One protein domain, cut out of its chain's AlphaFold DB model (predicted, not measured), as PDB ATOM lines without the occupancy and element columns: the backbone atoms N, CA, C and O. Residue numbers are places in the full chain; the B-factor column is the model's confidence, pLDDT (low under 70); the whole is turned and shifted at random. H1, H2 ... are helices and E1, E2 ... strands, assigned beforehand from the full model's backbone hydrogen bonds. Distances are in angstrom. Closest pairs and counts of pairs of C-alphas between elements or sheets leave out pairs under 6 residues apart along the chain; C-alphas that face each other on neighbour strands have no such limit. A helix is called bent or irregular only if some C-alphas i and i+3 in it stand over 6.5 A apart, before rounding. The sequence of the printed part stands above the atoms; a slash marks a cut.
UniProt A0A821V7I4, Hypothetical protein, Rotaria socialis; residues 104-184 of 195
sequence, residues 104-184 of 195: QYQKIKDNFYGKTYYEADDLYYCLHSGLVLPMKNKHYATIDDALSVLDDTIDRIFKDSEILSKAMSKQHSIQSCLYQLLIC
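What this domain is: This is residues 104 to 184 of the 195 residues of the protein "Hypothetical protein" of Rotaria socialis (UniProt A0A821V7I4). A small sheet of three strands is held between two long helices: H2 runs slantwise over one face, and the second arm of the bent helix H3, H3b, crosses the other. H2 and the first arm, H3a, meet at a corner like a V, and the short first helix H1 packs alongside H3b. The printed part has 81 residues, with three named helices and three named strands in the order H1 E1 E2 E3 H2 H3. The antiparallel sheet has the order E1 E2 E3, and the class is mixed, helices and strands. The whole is compact, with a radius of gyration of the C-alphas of 12.3 A and spans of 34 by 29 by 21 A.

How they stand to each other: H1, residues 104 to 111, only grazes the sheet, with residues 105 to 109. E1, residues 117 to 120, and E2, residues 123 to 128, form a hairpin, with N 118 and O 125 within hydrogen-bond range at 2.9 A. E2 and E3, residues 131 to 136, form another, with N 124 and O 135 at 2.8 A. The three make a meander, each strand the antiparallel neighbour of the one before. H2, residues 143 to 159, is on the sheet at a height of 7.6 A, over E2 and E3; its line stands at 53 degrees to E3 on the local plane, slantwise to the strands. By its hydrogen bonds H3, residues 161 to 183, was assigned as one helix, but it is bent: C-alphas 169 and 172 are 7.0 A apart, and its arms H3a, residues 161 to 169, and H3b, residues 172 to 183, stand at a steep tilt of 43 degrees. H2 touches H3a only at the corner, with residues 157 to 158; the closest C-alphas, of Ile 157 and Leu 164, are 5.2 A apart. H3b is on the opposite face from H2, at a height of 9.2 A; it runs across the strands, at 75 degrees to E3 on the local plane. It touches H1, the closest C-alphas being Ile 108 and Tyr 179 at 5.9 A, at a shallow tilt of 26 degrees, the same way. H2 and H3b are apart. Every O i to N i+4 pair is within hydrogen-bond range in H1, H3a and H3b; in H2 11 of 13 are.

Where its parts are: H1 begins at C-alpha 104 (186.914, 133.639, 176.984). E2 measures 15.6 A from first to last C-alpha and E3 16.1 A. H2, 24.4 A long, begins at C-alpha 143 (209.493, 139.696, 181.024); it has a kink of 32 degrees near residue 150 and is irregular, but only just, with C-alphas 148 and 151 6.8 A apart. H3a is 12.2 A long; H3b, 16.5 A, ends at C-alpha 183 (188.391, 137.769, 188.956).

The domain as a whole: The C-alphas of Lys 159 and Cys 184, the two farthest apart, are 35.3 A apart. The printed part has no cut, and no link is long; that from E3 to H2, 6 residues, is short. The mean pLDDT of the printed part is 84.5, and residues 114 and 184 are under 70.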
ATOM      1  N   GLN A 104     186.196 133.544 175.720       79.56
ATOM      2  CA  GLN A 104     186.914 133.639 176.984       79.56
ATOM      3  C   GLN A 104     188.233 134.407 176.837       79.56
ATOM      4  O   GLN A 104     188.534 135.270 177.654       79.56
ATOM      5  N   TYR A 105     188.934 134.206 175.720       82.25
ATOM      6  CA  TYR A 105     190.073 135.028 175.320       82.25
ATOM      7  C   TYR A 105     189.743 136.528 175.257       82.25
ATOM      8  O   TYR A 105     190.504 137.339 175.777       82.25
ATOM      9  N   GLN A 106     188.606 136.917 174.670       81.12
ATOM     10  CA  GLN A 106     188.217 138.328 174.600       81.12
ATOM     11  C   GLN A 106     187.915 138.902 175.988       81.12
ATOM     12  O   GLN A 106     188.309 140.026 176.278       81.12
ATOM     13  N   LYS A 107     187.285 138.119 176.872       82.31
ATOM     14  CA  LYS A 107     187.062 138.523 178.268       82.31
ATOM     15  C   LYS A 107     188.383 138.736 179.013       82.31
ATOM     16  O   LYS A 107     188.511 139.703 179.754       82.31
ATOM     17  N   ILE A 108     189.372 137.868 178.806       83.12
ATOM     18  CA  ILE A 108     190.718 138.024 179.381       83.12
ATOM     19  C   ILE A 108     191.392 139.275 178.809       83.12
ATOM     20  O   ILE A 108     191.890 140.102 179.565       83.12
ATOM     21  N   LYS A 109     191.349 139.459 177.485       83.44
ATOM     22  CA  LYS A 109     191.931 140.622 176.803       83.44
ATOM     23  C   LYS A 109     191.343 141.944 177.302       83.44
ATOM     24  O   LYS A 109     192.093 142.891 177.522       83.44
ATOM     25  N   ASP A 110     190.029 141.998 177.511       81.69
ATOM     26  CA  ASP A 110     189.350 143.175 178.062       81.69
ATOM     27  C   ASP A 110     189.841 143.476 179.498       81.69
ATOM     28  O   ASP A 110     190.074 144.637 179.832       81.69
ATOM     29  N   ASN A 111     190.081 142.447 180.324       80.00
ATOM     30  CA  ASN A 111     190.607 142.595 181.693       80.00
ATOM     31  C   ASN A 111     192.087 143.011 181.754       80.00
ATOM     32  O   ASN A 111     192.536 143.532 182.771       80.00
ATOM     33  N   PHE A 112     192.856 142.809 180.683       78.62
ATOM     34  CA  PHE A 112     194.263 143.214 180.636       78.62
ATOM     35  C   PHE A 112     194.445 144.725 180.392       78.62
ATOM     36  O   PHE A 112     195.568 145.215 180.486       78.62
ATOM     37  N   TYR A 113     193.378 145.482 180.091       73.12
ATOM     38  CA  TYR A 113     193.413 146.939 179.849       73.12
ATOM     39  C   TYR A 113     194.523 147.395 178.876       73.12
ATOM     40  O   TYR A 113     195.129 148.449 179.049       73.12
ATOM     41  N   GLY A 114     194.814 146.591 177.849       69.00
ATOM     42  CA  GLY A 114     195.859 146.890 176.861       69.00
ATOM     43  C   GLY A 114     197.264 146.391 177.215       69.00
ATOM     44  O   GLY A 114     198.179 146.585 176.419       69.00
ATOM     45  N   LYS A 115     197.448 145.707 178.352       78.19
ATOM     46  CA  LYS A 115     198.667 144.937 178.632       78.19
ATOM     47  C   LYS A 115     198.721 143.671 177.774       78.19
ATOM     48  O   LYS A 115     197.691 143.100 177.417       78.19
ATOM     49  N   THR A 116     199.932 143.219 177.466       79.25
ATOM     50  CA  THR A 116     200.192 141.990 176.697       79.25
ATOM     51  C   THR A 116     200.421 140.768 177.585       79.25
ATOM     52  O   THR A 116     200.351 139.642 177.092       79.25
ATOM     53  N   TYR A 117     200.657 140.968 178.885       83.81
ATOM     54  CA  TYR A 117     200.947 139.896 179.831       83.81
ATOM     55  C   TYR A 117     200.365 140.151 181.233       83.81
ATOM     56  O   TYR A 117     200.068 141.290 181.607       83.81
ATOM     57  N   TYR A 118     200.209 139.065 181.991       84.31
ATOM     58  CA  TYR A 118     199.892 139.050 183.417       84.31
ATOM     59  C   TYR A 118     200.947 138.224 184.144       84.31
ATOM     60  O   TYR A 118     201.266 137.113 183.722       84.31
ATOM     61  N   GLU A 119     201.503 138.785 185.210       84.25
ATOM     62  CA  GLU A 119     202.514 138.142 186.044       84.25
ATOM     63  C   GLU A 119     201.834 137.496 187.250       84.25
ATOM     64  O   GLU A 119     201.150 138.168 188.017       84.25
ATOM     65  N   ALA A 120     202.011 136.185 187.377       81.50
ATOM     66  CA  ALA A 120     201.704 135.405 188.566       81.50
ATOM     67  C   ALA A 120     203.017 134.868 189.165       81.50
ATOM     68  O   ALA A 120     204.047 134.857 188.483       81.50
ATOM     69  N   ASP A 121     202.966 134.366 190.402       78.31
ATOM     70  CA  ASP A 121     204.130 133.943 191.201       78.31
ATOM     71  C   ASP A 121     205.240 133.205 190.426       78.31
ATOM     72  O   ASP A 121     206.418 133.532 190.552       78.31
ATOM     73  N   ASP A 122     204.879 132.204 189.616       83.81
ATOM     74  CA  ASP A 122     205.843 131.340 188.911       83.81
ATOM     75  C   ASP A 122     205.641 131.344 187.377       83.81
ATOM     76  O   ASP A 122     206.351 130.634 186.650       83.81
ATOM     77  N   LEU A 123     204.663 132.119 186.876       86.00
ATOM     78  CA  LEU A 123     204.244 132.138 185.469       86.00
ATOM     79  C   LEU A 123     203.912 133.543 184.935       86.00
ATOM     80  O   LEU A 123     203.124 134.284 185.518       86.00
ATOM     81  N   TYR A 124     204.396 133.825 183.728       86.31
ATOM     82  CA  TYR A 124     203.948 134.906 182.864       86.31
ATOM     83  C   TYR A 124     202.882 134.383 181.907       86.31
ATOM     84  O   TYR A 124     203.138 133.503 181.085       86.31
ATOM     85  N   TYR A 125     201.672 134.926 181.995       87.25
ATOM     86  CA  TYR A 125     200.603 134.649 181.045       87.25
ATOM     87  C   TYR A 125     200.616 135.699 179.940       87.25
ATOM     88  O   TYR A 125     200.140 136.816 180.141       87.25
ATOM     89  N   CYS A 126     201.125 135.333 178.767       87.62
ATOM     90  CA  CYS A 126     201.199 136.215 177.605       87.62
ATOM     91  C   CYS A 126     199.996 135.996 176.676       87.62
ATOM     92  O   CYS A 126     199.644 134.853 176.367       87.62
ATOM     93  N   LEU A 127     199.371 137.082 176.209       88.38
ATOM     94  CA  LEU A 127     198.310 137.038 175.200       88.38
ATOM     95  C   LEU A 127     198.870 137.390 173.833       88.38
ATOM     96  O   LEU A 127     199.369 138.496 173.632       88.38
ATOM     97  N   HIS A 128     198.702 136.490 172.869       85.50
ATOM     98  CA  HIS A 128     199.116 136.755 171.497       85.50
ATOM     99  C   HIS A 128     198.403 135.832 170.502       85.50
ATOM    100  O   HIS A 128     198.124 134.673 170.800       85.50
ATOM    101  N   SER A 129     198.077 136.345 169.311       83.06
ATOM    102  CA  SER A 129     197.419 135.596 168.220       83.06
ATOM    103  C   SER A 129     196.170 134.789 168.624       83.06
ATOM    104  O   SER A 129     195.878 133.759 168.023       83.06
ATOM    105  N   GLY A 130     195.413 135.234 169.635       81.44
ATOM    106  CA  GLY A 130     194.223 134.511 170.113       81.44
ATOM    107  C   GLY A 130     194.512 133.385 171.114       81.44
ATOM    108  O   GLY A 130     193.589 132.666 171.497       81.44
ATOM    109  N   LEU A 131     195.767 133.235 171.541       86.25
ATOM    110  CA  LEU A 131     196.229 132.224 172.486       86.25
ATOM    111  C   LEU A 131     196.687 132.869 173.795       86.25
ATOM    112  O   LEU A 131     197.237 133.971 173.810       86.25
ATOM    113  N   VAL A 132     196.490 132.137 174.888       88.00
ATOM    114  CA  VAL A 132     197.138 132.413 176.171       88.00
ATOM    115  C   VAL A 132     198.294 131.436 176.328       88.00
ATOM    116  O   VAL A 132     198.097 130.217 176.268       88.00
ATOM    117  N   LEU A 133     199.497 131.974 176.512       88.44
ATOM    118  CA  LEU A 133     200.732 131.210 176.631       88.44
ATOM    119  C   LEU A 133     201.333 131.401 178.028       88.44
ATOM    120  O   LEU A 133     201.810 132.492 178.335       88.44
ATOM    121  N   PRO A 134     201.300 130.362 178.882       87.75
ATOM    122  CA  PRO A 134     201.966 130.391 180.174       87.75
ATOM    123  C   PRO A 134     203.465 130.113 179.994       87.75
ATOM    124  O   PRO A 134     203.859 129.045 179.517       87.75
ATOM    125  N   MET A 135     204.303 131.063 180.390       85.69
ATOM    126  CA  MET A 135     205.762 131.001 180.321       85.69
ATOM    127  C   MET A 135     206.327 131.005 181.740       85.69
ATOM    128  O   MET A 135     205.955 131.846 182.546       85.69
ATOM    129  N   LYS A 136     207.204 130.057 182.083       85.25
ATOM    130  CA  LYS A 136     207.755 129.976 183.448       85.25
ATOM    131  C   LYS A 136     208.792 131.059 183.684       85.25
ATOM    132  O   LYS A 136     209.779 131.116 182.953       85.25
ATOM    133  N   ASN A 137     208.631 131.799 184.774       84.00
ATOM    134  CA  ASN A 137     209.487 132.935 185.126       84.00
ATOM    135  C   ASN A 137     210.946 132.480 185.277       84.00
ATOM    136  O   ASN A 137     211.859 133.137 184.811       84.00
ATOM    137  N   LYS A 138     211.172 131.268 185.798       83.69
ATOM    138  CA  LYS A 138     212.504 130.647 185.955       83.69
ATOM    139  C   LYS A 138     213.315 130.490 184.660       83.69
ATOM    140  O   LYS A 138     214.519 130.259 184.738       83.69
ATOM    141  N   HIS A 139     212.678 130.528 183.490       83.69
ATOM    142  CA  HIS A 139     213.360 130.383 182.199       83.69
ATOM    143  C   HIS A 139     213.775 131.721 181.574       83.69
ATOM    144  O   HIS A 139     214.491 131.706 180.576       83.69
ATOM    145  N   TYR A 140     213.362 132.848 182.156       83.88
ATOM    146  CA  TYR A 140     213.583 134.184 181.609       83.88
ATOM    147  C   TYR A 140     214.095 135.110 182.714       83.88
ATOM    148  O   TYR A 140     213.582 135.089 183.827       83.88
ATOM    149  N   ALA A 141     215.131 135.906 182.439       77.75
ATOM    150  CA  ALA A 141     215.650 136.839 183.441       77.75
ATOM    151  C   ALA A 141     214.699 138.031 183.634       77.75
ATOM    152  O   ALA A 141     214.581 138.558 184.739       77.75
ATOM    153  N   THR A 142     214.008 138.427 182.564       83.25
ATOM    154  CA  THR A 142     213.006 139.493 182.551       83.25
ATOM    155  C   THR A 142     211.785 139.109 181.710       83.25
ATOM    156  O   THR A 142     211.835 138.194 180.885       83.25
ATOM    157  N   ILE A 143     210.677 139.836 181.885       82.56
ATOM    158  CA  ILE A 143     209.493 139.696 181.024       82.56
ATOM    159  C   ILE A 143     209.787 140.072 179.567       82.56
ATOM    160  O   ILE A 143     209.235 139.457 178.659       82.56
ATOM    161  N   ASP A 144     210.689 141.025 179.331       85.19
ATOM    162  CA  ASP A 144     211.080 141.438 177.982       85.19
ATOM    163  C   ASP A 144     211.776 140.290 177.236       85.19
ATOM    164  O   ASP A 144     211.503 140.066 176.055       85.19
ATOM    165  N   ASP A 145     212.579 139.481 177.939       84.69
ATOM    166  CA  ASP A 145     213.165 138.262 177.371       84.69
ATOM    167  C   ASP A 145     212.070 137.259 176.982       84.69
ATOM    168  O   ASP A 145     212.124 136.665 175.904       84.69
ATOM    169  N   ALA A 146     211.045 137.091 177.822       83.31
ATOM    170  CA  ALA A 146     209.923 136.201 177.526       83.31
ATOM    171  C   ALA A 146     209.099 136.694 176.323       83.31
ATOM    172  O   ALA A 146     208.754 135.899 175.447       83.31
ATOM    173  N   LEU A 147     208.837 138.002 176.235       85.94
ATOM    174  CA  LEU A 147     208.136 138.620 175.106       85.94
ATOM    175  C   LEU A 147     208.950 138.531 173.809       85.94
ATOM    176  O   LEU A 147     208.368 138.294 172.755       85.94
ATOM    177  N   SER A 148     210.281 138.634 173.871       87.06
ATOM    178  CA  SER A 148     211.142 138.518 172.683       87.06
ATOM    179  C   SER A 148     211.094 137.133 172.025       87.06
ATOM    180  O   SER A 148     211.229 137.015 170.811       87.06
ATOM    181  N   VAL A 149     210.863 136.079 172.816       88.62
ATOM    182  CA  VAL A 149     210.778 134.685 172.342       88.62
ATOM    183  C   VAL A 149     209.332 134.290 172.000       88.62
ATOM    184  O   VAL A 149     209.086 133.226 171.419       88.62
ATOM    185  N   LEU A 150     208.355 135.130 172.353       88.00
ATOM    186  CA  LEU A 150     206.931 134.852 172.189       88.00
ATOM    187  C   LEU A 150     206.558 134.675 170.716       88.00
ATOM    188  O   LEU A 150     205.920 133.677 170.373       88.00
ATOM    189  N   ASP A 151     207.015 135.584 169.853       87.38
ATOM    190  CA  ASP A 151     206.732 135.549 168.415       87.38
ATOM    191  C   ASP A 151     207.269 134.266 167.773       87.38
ATOM    192  O   ASP A 151     206.519 133.525 167.138       87.38
ATOM    193  N   ASP A 152     208.528 133.914 168.045       88.62
ATOM    194  CA  ASP A 152     209.151 132.681 167.546       88.62
ATOM    195  C   ASP A 152     208.460 131.412 168.057       88.62
ATOM    196  O   ASP A 152     208.467 130.361 167.402       88.62
ATOM    197  N   THR A 153     207.918 131.465 169.273       86.44
ATOM    198  CA  THR A 153     207.191 130.344 169.876       86.44
ATOM    199  C   THR A 153     205.850 130.154 169.186       86.44
ATOM    200  O   THR A 153     205.468 129.029 168.868       86.44
ATOM    201  N   ILE A 154     205.154 131.248 168.901       88.94
ATOM    202  CA  ILE A 154     203.871 131.249 168.202       88.94
ATOM    203  C   ILE A 154     204.041 130.778 166.772       88.94
ATOM    204  O   ILE A 154     203.313 129.892 166.329       88.94
ATOM    205  N   ASP A 155     205.055 131.291 166.088       90.00
ATOM    206  CA  ASP A 155     205.427 130.850 164.756       90.00
ATOM    207  C   ASP A 155     205.662 129.338 164.709       90.00
ATOM    208  O   ASP A 155     205.182 128.661 163.802       90.00
ATOM    209  N   ARG A 156     206.358 128.780 165.708       89.12
ATOM    210  CA  ARG A 156     206.560 127.328 165.830       89.12
ATOM    211  C   ARG A 156     205.259 126.573 166.088       89.12
ATOM    212  O   ARG A 156     205.041 125.541 165.463       89.12
ATOM    213  N   ILE A 157     204.395 127.091 166.962       89.00
ATOM    214  CA  ILE A 157     203.090 126.485 167.257       89.00
ATOM    215  C   ILE A 157     202.220 126.441 166.000       89.00
ATOM    216  O   ILE A 157     201.628 125.409 165.726       89.00
ATOM    217  N   PHE A 158     202.146 127.522 165.220       88.69
ATOM    218  CA  PHE A 158     201.316 127.559 164.012       88.69
ATOM    219  C   PHE A 158     201.924 126.798 162.825       88.69
ATOM    220  O   PHE A 158     201.176 126.365 161.948       88.69
ATOM    221  N   LYS A 159     203.251 126.609 162.784       91.69
ATOM    222  CA  LYS A 159     203.931 125.806 161.750       91.69
ATOM    223  C   LYS A 159     203.776 124.297 161.967       91.69
ATOM    224  O   LYS A 159     203.770 123.558 160.986       91.69
ATOM    225  N   ASP A 160     203.646 123.840 163.211       92.44
ATOM    226  CA  ASP A 160     203.532 122.418 163.553       92.44
ATOM    227  C   ASP A 160     202.096 122.046 163.963       92.44
ATOM    228  O   ASP A 160     201.590 122.443 165.013       92.44
ATOM    229  N   SER A 161     201.442 121.228 163.136       87.38
ATOM    230  CA  SER A 161     200.055 120.794 163.335       87.38
ATOM    231  C   SER A 161     199.842 119.967 164.612       87.38
ATOM    232  O   SER A 161     198.766 120.034 165.214       87.38
ATOM    233  N   GLU A 162     200.830 119.180 165.048       90.00
ATOM    234  CA  GLU A 162     200.716 118.386 166.277       90.00
ATOM    235  C   GLU A 162     200.818 119.285 167.510       90.00
ATOM    236  O   GLU A 162     200.008 119.179 168.442       90.00
ATOM    237  N   ILE A 163     201.773 120.218 167.494       88.25
ATOM    238  CA  ILE A 163     201.945 121.206 168.564       88.25
ATOM    239  C   ILE A 163     200.721 122.120 168.641       88.25
ATOM    240  O   ILE A 163     200.226 122.359 169.743       88.25
ATOM    241  N   LEU A 164     200.185 122.574 167.505       87.62
ATOM    242  CA  LEU A 164     198.969 123.384 167.452       87.62
ATOM    243  C   LEU A 164     197.778 122.654 168.075       87.62
ATOM    244  O   LEU A 164     197.098 123.209 168.935       87.62
ATOM    245  N   SER A 165     197.544 121.395 167.696       84.56
ATOM    246  CA  SER A 165     196.459 120.582 168.259       84.56
ATOM    247  C   SER A 165     196.588 120.440 169.782       84.56
ATOM    248  O   SER A 165     195.636 120.651 170.547       84.56
ATOM    249  N   LYS A 166     197.810 120.183 170.262       87.56
ATOM    250  CA  LYS A 166     198.113 120.100 171.694       87.56
ATOM    251  C   LYS A 166     197.960 121.443 172.413       87.56
ATOM    252  O   LYS A 166     197.500 121.470 173.552       87.56
ATOM    253  N   ALA A 167     198.319 122.552 171.774       86.38
ATOM    254  CA  ALA A 167     198.123 123.886 172.323       86.38
ATOM    255  C   ALA A 167     196.626 124.202 172.437       86.38
ATOM    256  O   ALA A 167     196.163 124.559 173.519       86.38
ATOM    257  N   MET A 168     195.859 123.985 171.364       86.81
ATOM    258  CA  MET A 168     194.418 124.247 171.300       86.81
ATOM    259  C   MET A 168     193.620 123.413 172.305       86.81
ATOM    260  O   MET A 168     192.752 123.957 172.984       86.81
ATOM    261  N   SER A 169     193.953 122.129 172.481       87.94
ATOM    262  CA  SER A 169     193.299 121.276 173.492       87.94
ATOM    263  C   SER A 169     193.477 121.789 174.927       87.94
ATOM    264  O   SER A 169     192.592 121.606 175.760       87.94
ATOM    265  N   LYS A 170     194.584 122.485 175.221       88.25
ATOM    266  CA  LYS A 170     194.860 123.067 176.544       88.25
ATOM    267  C   LYS A 170     194.346 124.496 176.714       88.25
ATOM    268  O   LYS A 170     194.215 124.947 177.853       88.25
ATOM    269  N   GLN A 171     194.028 125.202 175.625       88.50
ATOM    270  CA  GLN A 171     193.646 126.618 175.676       88.50
ATOM    271  C   GLN A 171     192.440 126.875 176.578       88.50
ATOM    272  O   GLN A 171     192.462 127.830 177.345       88.50
ATOM    273  N   HIS A 172     191.414 126.021 176.544       85.38
ATOM    274  CA  HIS A 172     190.225 126.226 177.374       85.38
ATOM    275  C   HIS A 172     190.542 126.193 178.879       85.38
ATOM    276  O   HIS A 172     190.078 127.051 179.631       85.38
ATOM    277  N   SER A 173     191.376 125.244 179.314       86.62
ATOM    278  CA  SER A 173     191.794 125.122 180.715       86.62
ATOM    279  C   SER A 173     192.668 126.305 181.142       86.62
ATOM    280  O   SER A 173     192.399 126.928 182.167       86.62
ATOM    281  N   ILE A 174     193.647 126.683 180.313       87.88
ATOM    282  CA  ILE A 174     194.554 127.807 180.587       87.88
ATOM    283  C   ILE A 174     193.779 129.129 180.665       87.88
ATOM    284  O   ILE A 174     193.969 129.902 181.601       87.88
ATOM    285  N   GLN A 175     192.872 129.380 179.717       88.19
ATOM    286  CA  GLN A 175     192.027 130.576 179.713       88.19
ATOM    287  C   GLN A 175     191.075 130.602 180.915       88.19
ATOM    288  O   GLN A 175     190.807 131.669 181.456       88.19
ATOM    289  N   SER A 176     190.583 129.449 181.372       86.12
ATOM    290  CA  SER A 176     189.749 129.359 182.580       86.12
ATOM    291  C   SER A 176     190.520 129.667 183.847       86.12
ATOM    292  O   SER A 176     190.062 130.492 184.632       86.12
ATOM    293  N   CYS A 177     191.714 129.100 183.988       84.94
ATOM    294  CA  CYS A 177     192.600 129.381 185.109       84.94
ATOM    295  C   CYS A 177     192.968 130.872 185.175       84.94
ATOM    296  O   CYS A 177     192.780 131.514 186.205       84.94
ATOM    297  N   LEU A 178     193.400 131.455 184.053       85.81
ATOM    298  CA  LEU A 178     193.754 132.874 183.999       85.81
ATOM    299  C   LEU A 178     192.544 133.780 184.257       85.81
ATOM    300  O   LEU A 178     192.652 134.769 184.971       85.81
ATOM    301  N   TYR A 179     191.379 133.455 183.700       85.31
ATOM    302  CA  TYR A 179     190.174 134.248 183.929       85.31
ATOM    303  C   TYR A 179     189.733 134.219 185.399       85.31
ATOM    304  O   TYR A 179     189.302 135.245 185.919       85.31
ATOM    305  N   GLN A 180     189.883 133.079 186.080       83.50
ATOM    306  CA  GLN A 180     189.657 132.982 187.521       83.50
ATOM    307  C   GLN A 180     190.674 133.807 188.312       83.50
ATOM    308  O   GLN A 180     190.247 134.556 189.178       83.50
ATOM    309  N   LEU A 181     191.967 133.757 187.973       82.06
ATOM    310  CA  LEU A 181     193.001 134.596 188.603       82.06
ATOM    311  C   LEU A 181     192.702 136.098 188.490       82.06
ATOM    312  O   LEU A 181     192.960 136.860 189.413       82.06
ATOM    313  N   LEU A 182     192.145 136.541 187.362       79.06
ATOM    314  CA  LEU A 182     191.805 137.954 187.160       79.06
ATOM    315  C   LEU A 182     190.572 138.398 187.959       79.06
ATOM    316  O   LEU A 182     190.435 139.584 188.251       79.06
ATOM    317  N   ILE A 183     189.653 137.475 188.258       77.25
ATOM    318  CA  ILE A 183     188.391 137.769 188.956       77.25
ATOM    319  C   ILE A 183     188.526 137.557 190.463       77.25
ATOM    320  O   ILE A 183     188.049 138.382 191.242       77.25
ATOM    321  N   CYS A 184     189.157 136.461 190.871       64.19
ATOM    322  CA  CYS A 184     189.466 136.148 192.254       64.19
ATOM    323  C   CYS A 184     190.838 136.737 192.576       64.19
ATOM    324  O   CYS A 184     191.862 136.146 192.262       64.19
TER     325      CYS A 184